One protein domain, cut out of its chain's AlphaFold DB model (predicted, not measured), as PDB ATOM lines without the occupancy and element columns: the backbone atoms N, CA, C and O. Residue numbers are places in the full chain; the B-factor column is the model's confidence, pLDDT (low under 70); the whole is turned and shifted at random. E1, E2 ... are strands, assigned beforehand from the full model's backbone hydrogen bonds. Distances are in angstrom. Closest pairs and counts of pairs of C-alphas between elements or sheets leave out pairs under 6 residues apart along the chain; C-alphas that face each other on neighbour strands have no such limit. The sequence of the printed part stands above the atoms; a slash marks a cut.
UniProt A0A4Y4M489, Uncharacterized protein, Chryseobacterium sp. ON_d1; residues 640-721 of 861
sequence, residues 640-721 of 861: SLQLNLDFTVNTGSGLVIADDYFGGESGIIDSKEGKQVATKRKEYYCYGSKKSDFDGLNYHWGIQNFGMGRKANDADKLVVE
ATOM      1  N   SER A 640     -49.656  21.017 -64.259       66.75
ATOM      2  CA  SER A 640     -50.101  20.944 -62.856       66.75
ATOM      3  C   SER A 640     -49.226  20.031 -62.003       66.75
ATOM      4  O   SER A 640     -48.389  19.282 -62.499       66.75
ATOM      5  N   LEU A 641     -49.424  20.121 -60.688       74.88
ATOM      6  CA  LEU A 641     -48.742  19.287 -59.707       74.88
ATOM      7  C   LEU A 641     -49.169  17.828 -59.875       74.88
ATOM      8  O   LEU A 641     -50.340  17.488 -59.704       74.88
ATOM      9  N   GLN A 642     -48.202  16.981 -60.200       81.25
ATOM     10  CA  GLN A 642     -48.387  15.548 -60.349       81.25
ATOM     11  C   GLN A 642     -47.680  14.819 -59.213       81.25
ATOM     12  O   GLN A 642     -46.558  15.163 -58.840       81.25
ATOM     13  N   LEU A 643     -48.346  13.807 -58.660       86.69
ATOM     14  CA  LEU A 643     -47.762  12.972 -57.622       86.69
ATOM     15  C   LEU A 643     -46.558  12.211 -58.192       86.69
ATOM     16  O   LEU A 643     -46.670  11.590 -59.247       86.69
ATOM     17  N   ASN A 644     -45.430  12.248 -57.483       87.19
ATOM     18  CA  ASN A 644     -44.185  11.559 -57.831       87.19
ATOM     19  C   ASN A 644     -43.544  11.985 -59.168       87.19
ATOM     20  O   ASN A 644     -42.673  11.283 -59.683       87.19
ATOM     21  N   LEU A 645     -43.927  13.143 -59.712       85.31
ATOM     22  CA  LEU A 645     -43.338  13.723 -60.921       85.31
ATOM     23  C   LEU A 645     -42.791  15.130 -60.639       85.31
ATOM     24  O   LEU A 645     -43.326  15.872 -59.815       85.31
ATOM     25  N   ASP A 646     -41.678  15.470 -61.293       81.00
ATOM     26  CA  ASP A 646     -40.941  16.721 -61.070       81.00
ATOM     27  C   ASP A 646     -41.666  17.913 -61.712       81.00
ATOM     28  O   ASP A 646     -42.135  17.848 -62.854       81.00
ATOM     29  N   PHE A 647     -41.722  19.024 -60.980       74.50
ATOM     30  CA  PHE A 647     -42.265  20.303 -61.419       74.50
ATOM     31  C   PHE A 647     -41.343  20.939 -62.480       74.50
ATOM     32  O   PHE A 647     -40.541  21.830 -62.204       74.50
ATOM     33  N   THR A 648     -41.399  20.444 -63.718       63.59
ATOM     34  CA  THR A 648     -40.289  20.577 -64.688       63.59
ATOM     35  C   THR A 648     -40.440  21.635 -65.764       63.59
ATOM     36  O   THR A 648     -39.589  21.722 -66.643       63.59
ATOM     37  N   VAL A 649     -41.454  22.490 -65.726       57.31
ATOM     38  CA  VAL A 649     -41.738  23.289 -66.925       57.31
ATOM     39  C   VAL A 649     -40.660  24.355 -67.200       57.31
ATOM     40  O   VAL A 649     -40.379  24.621 -68.362       57.31
ATOM     41  N   ASN A 650     -40.019  24.943 -66.178       58.31
ATOM     42  CA  ASN A 650     -39.155  26.122 -66.394       58.31
ATOM     43  C   ASN A 650     -37.824  26.163 -65.622       58.31
ATOM     44  O   ASN A 650     -36.917  26.881 -66.034       58.31
ATOM     45  N   THR A 651     -37.683  25.453 -64.503       65.12
ATOM     46  CA  THR A 651     -36.547  25.656 -63.576       65.12
ATOM     47  C   THR A 651     -35.604  24.464 -63.482       65.12
ATOM     48  O   THR A 651     -34.471  24.625 -63.035       65.12
ATOM     49  N   GLY A 652     -36.059  23.264 -63.861       67.38
ATOM     50  CA  GLY A 652     -35.313  22.030 -63.624       67.38
ATOM     51  C   GLY A 652     -34.991  21.817 -62.140       67.38
ATOM     52  O   GLY A 652     -33.918  21.304 -61.833       67.38
ATOM     53  N   SER A 653     -35.871  22.238 -61.228       73.31
ATOM     54  CA  SER A 653     -35.587  22.259 -59.788       73.31
ATOM     55  C   SER A 653     -35.556  20.887 -59.112       73.31
ATOM     56  O   SER A 653     -35.100  20.828 -57.981       73.31
ATOM     57  N   GLY A 654     -36.021  19.800 -59.744       83.94
ATOM     58  CA  GLY A 654     -36.058  18.488 -59.086       83.94
ATOM     59  C   GLY A 654     -37.170  18.349 -58.044       83.94
ATOM     60  O   GLY A 654     -37.209  17.343 -57.336       83.94
ATOM     61  N   LEU A 655     -38.058  19.340 -57.922       89.56
ATOM     62  CA  LEU A 655     -39.030  19.442 -56.842       89.56
ATOM     63  C   LEU A 655     -40.261  18.592 -57.158       89.56
ATOM     64  O   LEU A 655     -40.956  18.826 -58.145       89.56
ATOM     65  N   VAL A 656     -40.553  17.638 -56.282       89.94
ATOM     66  CA  VAL A 656     -41.629  16.661 -56.453       89.94
ATOM     67  C   VAL A 656     -42.556  16.725 -55.243       89.94
ATOM     68  O   VAL A 656     -42.092  16.724 -54.098       89.94
ATOM     69  N   ILE A 657     -43.870  16.742 -55.483       90.94
ATOM     70  CA  ILE A 657     -44.830  16.324 -54.456       90.94
ATOM     71  C   ILE A 657     -44.802  14.802 -54.443       90.94
ATOM     72  O   ILE A 657     -45.238  14.161 -55.396       90.94
ATOM     73  N   ALA A 658     -44.229  14.247 -53.387       90.12
ATOM     74  CA  ALA A 658     -43.938  12.837 -53.251       90.12
ATOM     75  C   ALA A 658     -44.894  12.148 -52.281       90.12
ATOM     76  O   ALA A 658     -45.210  12.674 -51.211       90.12
ATOM     77  N   ASP A 659     -45.282  10.935 -52.642       92.62
ATOM     78  CA  ASP A 659     -45.799   9.932 -51.724       92.62
ATOM     79  C   ASP A 659     -45.111   8.612 -52.053       92.62
ATOM     80  O   ASP A 659     -45.212   8.114 -53.175       92.62
ATOM     81  N   ASP A 660     -44.354   8.098 -51.089       91.00
ATOM     82  CA  ASP A 660     -43.550   6.884 -51.212       91.00
ATOM     83  C   ASP A 660     -42.516   6.928 -52.361       91.00
ATOM     84  O   ASP A 660     -42.182   5.906 -52.955       91.00
ATOM     85  N   TYR A 661     -41.984   8.111 -52.697       91.06
ATOM     86  CA  TYR A 661     -41.047   8.280 -53.820       91.06
ATOM     87  C   TYR A 661     -39.681   7.645 -53.534       91.06
ATOM     88  O   TYR A 661     -39.088   6.945 -54.355       91.06
ATOM     89  N   PHE A 662     -39.158   7.900 -52.343       86.62
ATOM     90  CA  PHE A 662     -37.950   7.314 -51.808       86.62
ATOM     91  C   PHE A 662     -38.263   6.071 -50.959       86.62
ATOM     92  O   PHE A 662     -37.422   5.178 -50.873       86.62
ATOM     93  N   GLY A 663     -39.431   5.956 -50.347       83.81
ATOM     94  CA  GLY A 663     -39.824   4.807 -49.535       83.81
ATOM     95  C   GLY A 663     -40.185   5.222 -48.110       83.81
ATOM     96  O   GLY A 663     -39.311   5.356 -47.246       83.81
ATOM     97  N   GLY A 664     -41.485   5.350 -47.856       85.12
ATOM     98  CA  GLY A 664     -42.104   5.616 -46.563       85.12
ATOM     99  C   GLY A 664     -42.261   7.094 -46.195       85.12
ATOM    100  O   GLY A 664     -42.563   7.381 -45.031       85.12
ATOM    101  N   GLU A 665     -42.025   8.023 -47.123       91.31
ATOM    102  CA  GLU A 665     -42.224   9.461 -46.932       91.31
ATOM    103  C   GLU A 665     -43.379  10.040 -47.759       91.31
ATOM    104  O   GLU A 665     -43.606   9.626 -48.887       91.31
ATOM    105  N   SER A 666     -44.050  11.059 -47.223       93.94
ATOM    106  CA  SER A 666     -45.067  11.832 -47.947       93.94
ATOM    107  C   SER A 666     -44.823  13.328 -47.741       93.94
ATOM    108  O   SER A 666     -44.632  13.772 -46.604       93.94
ATOM    109  N   GLY A 667     -44.817  14.124 -48.807       93.38
ATOM    110  CA  GLY A 667     -44.619  15.574 -48.740       93.38
ATOM    111  C   GLY A 667     -43.904  16.139 -49.961       93.38
ATOM    112  O   GLY A 667     -44.195  15.758 -51.085       93.38
ATOM    113  N   ILE A 668     -42.980  17.074 -49.750       93.56
ATOM    114  CA  ILE A 668     -42.206  17.716 -50.816       93.56
ATOM    115  C   ILE A 668     -40.751  17.269 -50.718       93.56
ATOM    116  O   ILE A 668     -40.122  17.384 -49.660       93.56
ATOM    117  N   ILE A 669     -40.205  16.800 -51.834       92.50
ATOM    118  CA  ILE A 669     -38.809  16.382 -51.956       92.50
ATOM    119  C   ILE A 669     -38.116  17.124 -53.093       92.50
ATOM    120  O   ILE A 669     -38.755  17.576 -54.039       92.50
ATOM    121  N   ASP A 670     -36.796  17.170 -53.016       91.94
ATOM    122  CA  ASP A 670     -35.915  17.393 -54.148       91.94
ATOM    123  C   ASP A 670     -35.360  16.029 -54.581       91.94
ATOM    124  O   ASP A 670     -34.544  15.403 -53.894       91.94
ATOM    125  N   SER A 671     -35.869  15.547 -55.710       89.25
ATOM    126  CA  SER A 671     -35.500  14.275 -56.326       89.25
ATOM    127  C   SER A 671     -34.075  14.263 -56.880       89.25
ATOM    128  O   SER A 671     -33.463  13.195 -56.926       89.25
ATOM    129  N   LYS A 672     -33.521  15.424 -57.256       88.25
ATOM    130  CA  LYS A 672     -32.169  15.532 -57.820       88.25
ATOM    131  C   LYS A 672     -31.109  15.455 -56.733       88.25
ATOM    132  O   LYS A 672     -30.142  14.713 -56.877       88.25
ATOM    133  N   GLU A 673     -31.323  16.171 -55.635       88.25
ATOM    134  CA  GLU A 673     -30.392  16.206 -54.498       88.25
ATOM    135  C   GLU A 673     -30.649  15.084 -53.475       88.25
ATOM    136  O   GLU A 673     -29.885  14.897 -52.522       88.25
ATOM    137  N   GLY A 674     -31.736  14.318 -53.637       89.62
ATOM    138  CA  GLY A 674     -32.116  13.257 -52.701       89.62
ATOM    139  C   GLY A 674     -32.547  13.796 -51.332       89.62
ATOM    140  O   GLY A 674     -32.308  13.153 -50.301       89.62
ATOM    141  N   LYS A 675     -33.126  15.002 -51.306       91.25
ATOM    142  CA  LYS A 675     -33.441  15.758 -50.088       91.25
ATOM    143  C   LYS A 675     -34.938  15.786 -49.817       91.25
ATOM    144  O   LYS A 675     -35.756  16.037 -50.689       91.25
ATOM    145  N   GLN A 676     -35.298  15.587 -48.560       92.81
ATOM    146  CA  GLN A 676     -36.648  15.792 -48.057       92.81
ATOM    147  C   GLN A 676     -36.804  17.260 -47.673       92.81
ATOM    148  O   GLN A 676     -36.290  17.674 -46.637       92.81
ATOM    149  N   VAL A 677     -37.469  18.054 -48.512       93.12
ATOM    150  CA  VAL A 677     -37.656  19.498 -48.285       93.12
ATOM    151  C   VAL A 677     -38.643  19.723 -47.143       93.12
ATOM    152  O   VAL A 677     -38.354  20.484 -46.223       93.12
ATOM    153  N   ALA A 678     -39.775  19.021 -47.185       94.88
ATOM    154  CA  ALA A 678     -40.769  18.978 -46.123       94.88
ATOM    155  C   ALA A 678     -41.566  17.675 -46.243       94.88
ATOM    156  O   ALA A 678     -42.538  17.607 -46.995       94.88
ATOM    157  N   THR A 679     -41.150  16.627 -45.534       94.88
ATOM    158  CA  THR A 679     -41.804  15.311 -45.606       94.88
ATOM    159  C   THR A 679     -42.161  14.772 -44.234       94.88
ATOM    160  O   THR A 679     -41.456  14.997 -43.252       94.88
ATOM    161  N   LYS A 680     -43.240  13.996 -44.163       94.38
ATOM    162  CA  LYS A 680     -43.500  13.081 -43.056       94.38
ATOM    163  C   LYS A 680     -42.890  11.727 -43.405       94.38
ATOM    164  O   LYS A 680     -43.255  11.154 -44.422       94.38
ATOM    165  N   ARG A 681     -42.017  11.199 -42.552       91.56
ATOM    166  CA  ARG A 681     -41.405   9.869 -42.665       91.56
ATOM    167  C   ARG A 681     -41.488   9.167 -41.314       91.56
ATOM    168  O   ARG A 681     -40.801   9.561 -40.370       91.56
ATOM    169  N   LYS A 682     -42.309   8.118 -41.220       91.44
ATOM    170  CA  LYS A 682     -42.618   7.429 -39.949       91.44
ATOM    171  C   LYS A 682     -43.046   8.427 -38.851       91.44
ATOM    172  O   LYS A 682     -44.050   9.127 -39.006       91.44
ATOM    173  N   GLU A 683     -42.289   8.515 -37.757       93.94
ATOM    174  CA  GLU A 683     -42.542   9.407 -36.628       93.94
ATOM    175  C   GLU A 683     -41.967  10.827 -36.783       93.94
ATOM    176  O   GLU A 683     -42.099  11.639 -35.866       93.94
ATOM    177  N   TYR A 684     -41.347  11.144 -37.927       94.88
ATOM    178  CA  TYR A 684     -40.584  12.377 -38.128       94.88
ATOM    179  C   TYR A 684     -41.171  13.252 -39.228       94.88
ATOM    180  O   TYR A 684     -41.490  12.771 -40.312       94.88
ATOM    181  N   TYR A 685     -41.211  14.555 -38.979       95.81
ATOM    182  CA  TYR A 685     -41.281  15.569 -40.024       95.81
ATOM    183  C   TYR A 685     -39.859  16.037 -40.331       95.81
ATOM    184  O   TYR A 685     -39.181  16.546 -39.440       95.81
ATOM    185  N   CYS A 686     -39.392  15.814 -41.557       95.25
ATOM    186  CA  CYS A 686     -38.029  16.093 -41.999       95.25
ATOM    187  C   CYS A 686     -37.999  17.331 -42.901       95.25
ATOM    188  O   CYS A 686     -38.805  17.444 -43.825       95.25
ATOM    189  N   TYR A 687     -37.025  18.208 -42.661       95.81
ATOM    190  CA  TYR A 687     -36.811  19.446 -43.404       95.81
ATOM    191  C   TYR A 687     -35.336  19.568 -43.801       95.81
ATOM    192  O   TYR A 687     -34.445  19.622 -42.953       95.81
ATOM    193  N   GLY A 688     -35.062  19.556 -45.104       92.19
ATOM    194  CA  GLY A 688     -33.712  19.598 -45.679       92.19
ATOM    195  C   GLY A 688     -32.853  18.345 -45.452       92.19
ATOM    196  O   GLY A 688     -31.650  18.377 -45.723       92.19
ATOM    197  N   SER A 689     -33.436  17.244 -44.962       92.19
ATOM    198  CA  SER A 689     -32.677  16.027 -44.624       92.19
ATOM    199  C   SER A 689     -32.573  15.055 -45.803       92.19
ATOM    200  O   SER A 689     -33.558  14.842 -46.510       92.19
ATOM    201  N   LYS A 690     -31.426  14.400 -46.008       90.88
ATOM    202  CA  LYS A 690     -31.296  13.301 -46.981       90.88
ATOM    203  C   LYS A 690     -32.202  12.126 -46.615       90.88
ATOM    204  O   LYS A 690     -32.592  11.923 -45.458       90.88
ATOM    205  N   LYS A 691     -32.551  11.321 -47.619       81.56
ATOM    206  CA  LYS A 691     -33.255  10.052 -47.406       81.56
ATOM    207  C   LYS A 691     -32.477   9.172 -46.414       81.56
ATOM    208  O   LYS A 691     -31.282   8.959 -46.567       81.56
ATOM    209  N   SER A 692     -33.185   8.655 -45.414       80.06
ATOM    210  CA  SER A 692     -32.674   7.861 -44.283       80.06
ATOM    211  C   SER A 692     -31.707   8.563 -43.324       80.06
ATOM    212  O   SER A 692     -31.279   7.932 -42.363       80.06
ATOM    213  N   ASP A 693     -31.432   9.853 -43.520       89.94
ATOM    214  CA  ASP A 693     -30.556  10.646 -42.655       89.94
ATOM    215  C   ASP A 693     -31.351  11.681 -41.834       89.94
ATOM    216  O   ASP A 693     -32.579  11.804 -41.980       89.94
ATOM    217  N   PHE A 694     -30.644  12.396 -40.958       93.50
ATOM    218  CA  PHE A 694     -31.122  13.486 -40.106       93.50
ATOM    219  C   PHE A 694     -30.192  14.715 -40.162       93.50
ATOM    220  O   PHE A 694     -30.144  15.500 -39.220       93.50
ATOM    221  N   ASP A 695     -29.479  14.891 -41.275       92.44
ATOM    222  CA  ASP A 695     -28.534  15.989 -41.526       92.44
ATOM    223  C   ASP A 695     -29.198  17.385 -41.599       92.44
ATOM    224  O   ASP A 695     -28.516  18.401 -41.477       92.44
ATOM    225  N   GLY A 696     -30.524  17.449 -41.772       93.06
ATOM    226  CA  GLY A 696     -31.326  18.674 -41.674       93.06
ATOM    227  C   GLY A 696     -32.058  18.813 -40.332       93.06
ATOM    228  O   GLY A 696     -31.661  18.236 -39.321       93.06
ATOM    229  N   LEU A 697     -33.159  19.569 -40.316       95.88
ATOM    230  CA  LEU A 697     -34.050  19.669 -39.155       95.88
ATOM    231  C   LEU A 697     -35.063  18.517 -39.182       95.88
ATOM    232  O   LEU A 697     -35.663  18.226 -40.217       95.88
ATOM    233  N   ASN A 698     -35.292  17.878 -38.041       95.88
ATOM    234  CA  ASN A 698     -36.301  16.839 -37.887       95.88
ATOM    235  C   ASN A 698     -37.113  17.036 -36.605       95.88
ATOM    236  O   ASN A 698     -36.554  17.275 -35.539       95.88
ATOM    237  N   TYR A 699     -38.435  16.923 -36.718       97.19
ATOM    238  CA  TYR A 699     -39.372  16.981 -35.600       97.19
ATOM    239  C   TYR A 699     -40.009  15.613 -35.385       97.19
ATOM    240  O   TYR A 699     -40.700  15.108 -36.270       97.19
ATOM    241  N   HIS A 700     -39.805  15.019 -34.213       96.81
ATOM    242  CA  HIS A 700     -40.411  13.740 -33.864       96.81
ATOM    243  C   HIS A 700     -41.768  13.966 -33.192       96.81
ATOM    244  O   HIS A 700     -41.824  14.455 -32.067       96.81
ATOM    245  N   TRP A 701     -42.877  13.560 -33.820       94.25
ATOM    246  CA  TRP A 701     -44.212  13.902 -33.299       94.25
ATOM    247  C   TRP A 701     -44.615  13.124 -32.039       94.25
ATOM    248  O   TRP A 701     -45.318  13.668 -31.195       94.25
ATOM    249  N   GLY A 702     -44.144  11.880 -31.881       94.88
ATOM    250  CA  GLY A 702     -44.408  11.069 -30.684       94.88
ATOM    251  C   GLY A 702     -43.810  11.631 -29.386       94.88
ATOM    252  O   GLY A 702     -44.504  11.680 -28.378       94.88
ATOM    253  N   ILE A 703     -42.551  12.086 -29.414       95.94
ATOM    254  CA  ILE A 703     -41.859  12.660 -28.238       95.94
ATOM    255  C   ILE A 703     -41.842  14.197 -28.226       95.94
ATOM    256  O   ILE A 703     -41.438  14.803 -27.244       95.94
ATOM    257  N   GLN A 704     -42.279  14.835 -29.314       96.12
ATOM    258  CA  GLN A 704     -42.370  16.289 -29.482       96.12
ATOM    259  C   GLN A 704     -41.035  17.060 -29.380       96.12
ATOM    260  O   GLN A 704     -41.042  18.251 -29.055       96.12
ATOM    261  N   ASN A 705     -39.909  16.424 -29.715       97.31
ATOM    262  CA  ASN A 705     -38.566  17.021 -29.690       97.31
ATOM    263  C   ASN A 705     -37.980  17.207 -31.098       97.31
ATOM    264  O   ASN A 705     -38.427  16.579 -32.065       97.31
ATOM    265  N   PHE A 706     -36.972  18.075 -31.200       97.50
ATOM    266  CA  PHE A 706     -36.272  18.402 -32.441       97.50
ATOM    267  C   PHE A 706     -34.842  17.852 -32.468       97.50
ATOM    268  O   PHE A 706     -34.147  17.803 -31.454       97.50
ATOM    269  N   GLY A 707     -34.377  17.495 -33.662       96.19
ATOM    270  CA  GLY A 707     -32.971  17.250 -33.963       96.19
ATOM    271  C   GLY A 707     -32.524  18.082 -35.161       96.19
ATOM    272  O   GLY A 707     -33.317  18.328 -36.068       96.19
ATOM    273  N   MET A 708     -31.270  18.527 -35.171       96.06
ATOM    274  CA  MET A 708     -30.669  19.258 -36.286       96.06
ATOM    275  C   MET A 708     -29.271  18.718 -36.573       96.06
ATOM    276  O   MET A 708     -28.415  18.722 -35.689       96.06
ATOM    277  N   GLY A 709     -29.047  18.205 -37.782       94.38
ATOM    278  CA  GLY A 709     -27.802  17.504 -38.121       94.38
ATOM    279  C   GLY A 709     -27.711  16.087 -37.538       94.38
ATOM    280  O   GLY A 709     -26.823  15.331 -37.904       94.38
ATOM    281  N   ARG A 710     -28.649  15.721 -36.656       95.06
ATOM    282  CA  ARG A 710     -28.768  14.425 -35.987       95.06
ATOM    283  C   ARG A 710     -30.219  14.124 -35.637       95.06
ATOM    284  O   ARG A 710     -31.073  15.012 -35.596       95.06
ATOM    285  N   LYS A 711     -30.491  12.861 -35.315       95.06
ATOM    286  CA  LYS A 711     -31.802  12.395 -34.845       95.06
ATOM    287  C   LYS A 711     -32.177  13.037 -33.500       95.06
ATOM    288  O   LYS A 711     -31.332  13.089 -32.604       95.06
ATOM    289  N   ALA A 712     -33.437  13.457 -33.349       95.56
ATOM    290  CA  ALA A 712     -33.998  13.883 -32.062       95.56
ATOM    291  C   ALA A 712     -33.868  12.788 -30.980       95.56
ATOM    292  O   ALA A 712     -33.974  11.595 -31.286       95.56
ATOM    293  N   ASN A 713     -33.672  13.190 -29.721       93.88
ATOM    294  CA  ASN A 713     -33.685  12.301 -28.555       93.88
ATOM    295  C   ASN A 713     -34.862  12.631 -27.616       93.88
ATOM    296  O   ASN A 713     -35.588  13.607 -27.813       93.88
ATOM    297  N   ASP A 714     -35.075  11.780 -26.621       94.38
ATOM    298  CA  ASP A 714     -36.130  11.894 -25.609       94.38
ATOM    299  C   ASP A 714     -35.766  12.827 -24.444       94.38
ATOM    300  O   ASP A 714     -36.662  13.348 -23.785       94.38
ATOM    301  N   ALA A 715     -34.474  13.069 -24.216       89.38
ATOM    302  CA  ALA A 715     -33.982  13.892 -23.114       89.38
ATOM    303  C   ALA A 715     -34.041  15.406 -23.384       89.38
ATOM    304  O   ALA A 715     -34.353  16.174 -22.475       89.38
ATOM    305  N   ASP A 716     -33.755  15.843 -24.615       89.62
ATOM    306  CA  ASP A 716     -33.520  17.252 -24.933       89.62
ATOM    307  C   ASP A 716     -34.551  17.793 -25.926       89.62
ATOM    308  O   ASP A 716     -34.908  17.153 -26.917       89.62
ATOM    309  N   LYS A 717     -34.994  19.039 -25.712       90.69
ATOM    310  CA  LYS A 717     -35.975  19.678 -26.604       90.69
ATOM    311  C   LYS A 717     -35.435  19.886 -28.024       90.69
ATOM    312  O   LYS A 717     -36.196  19.791 -28.990       90.69
ATOM    313  N   LEU A 718     -34.140  20.182 -28.133       93.06
ATOM    314  CA  LEU A 718     -33.403  20.323 -29.382       93.06
ATOM    315  C   LEU A 718     -31.993  19.755 -29.200       93.06
ATOM    316  O   LEU A 718     -31.235  20.248 -28.368       93.06
ATOM    317  N   VAL A 719     -31.624  18.782 -30.031       92.62
ATOM    318  CA  VAL A 719     -30.235  18.320 -30.166       92.62
ATOM    319  C   VAL A 719     -29.634  18.791 -31.479       92.62
ATOM    320  O   VAL A 719     -30.258  18.671 -32.533       92.62
ATOM    321  N   VAL A 720     -28.403  19.292 -31.430       93.50
ATOM    322  CA  VAL A 720     -27.688  19.792 -32.609       93.50
ATOM    323  C   VAL A 720     -26.359  19.062 -32.764       93.50
ATOM    324  O   VAL A 720     -25.636  18.869 -31.787       93.50
ATOM    325  N   GLU A 721     -26.041  18.641 -33.985       93.81
ATOM    326  CA  GLU A 721     -24.699  18.201 -34.370       93.81
ATOM    327  C   GLU A 721     -23.970  19.340 -35.093       93.81
ATOM    328  O   GLU A 721     -24.417  19.804 -36.140       93.81
TER     329      GLU A 721
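This is residues 640 to 721 of the 861 residues of an uncharacterized protein of Chryseobacterium sp. ON_d1 (UniProt A0A4Y4M489). A single narrow sheet of seven short strands, laid side by side like the rungs of a ladder, makes a long slab, with the strands crossing its length and the links turning at its two long sides. The strands come in chain order from E1 at one end to E7 at the other, and the stretch of residues 640 to 654, which has no named element, lies at the E1 end. The printed part has 82 residues with seven named strands and no named helix; the sheet is mixed, in the order E1, E2, E3, E4, E5, E6, E7, with antiparallel pairs as far as E6 and a parallel pair E6 and E7. The class is all strand, though under half of the residues, 33 of 82, are in named elements. The whole is compact by its radius of gyration of the C-alphas, 13.4 A, and a rod in outline, spanning 45 by 21 by 16 A.

E1, residues 655 to 659, is an edge strand and forms an antiparallel hairpin with E2, residues 665 to 670, at 166 degrees; N 658 and O 667 are 2.8 A apart, within hydrogen-bond range. E3, residues 675 to 681, forms a hairpin with E2 at 176 degrees, with N 668 and O 678 2.8 A apart. E4, residues 684 to 687, forms a hairpin with E3, with N 681 and O 684 2.8 A apart. E5, residues 697 to 700, forms a hairpin with E4, with N 685 and O 699 2.8 A apart. E6, residues 705 to 708, forms a hairpin with E5 at 158 degrees, with N 698 and O 707 2.8 A apart. E1 to E6 make a meander, each strand the antiparallel neighbour of the one before. E7, residues 718 to 720, is the other edge strand, parallel to E6 at 17 degrees, with N 708 and O 719 2.8 A apart. E1 and E7 are apart. Outside the named strands, residues 689 to 690 pair antiparallel with residues 675 to 676 of E3.

E1 begins at C-alpha 655 (-39.030, 19.442, -56.842) and is 12.7 A long. E2 and E3 are each 12.4 A long, and E3, with 7 residues, is the longest strand by residues. E4 measures 9.6 A, E5 10.2 A and E6 10.5 A. E7, 6.6 A, ends at C-alpha 720 (-27.688, 19.792, -32.609).

From edge to edge the strands' lines turn by 53 degrees, while the way across the sheet turns by 4 degrees. The two C-alphas farthest apart, those of Val 649 and Ala 715, are 45.5 A apart. The printed part has no cut and no long link; E4 to E5 and E6 to E7, 9 residues each, are short links, and the others are tight. The mean pLDDT of the printed part is 89.0, and it is under 70 at residue 640 and residues 648 to 652.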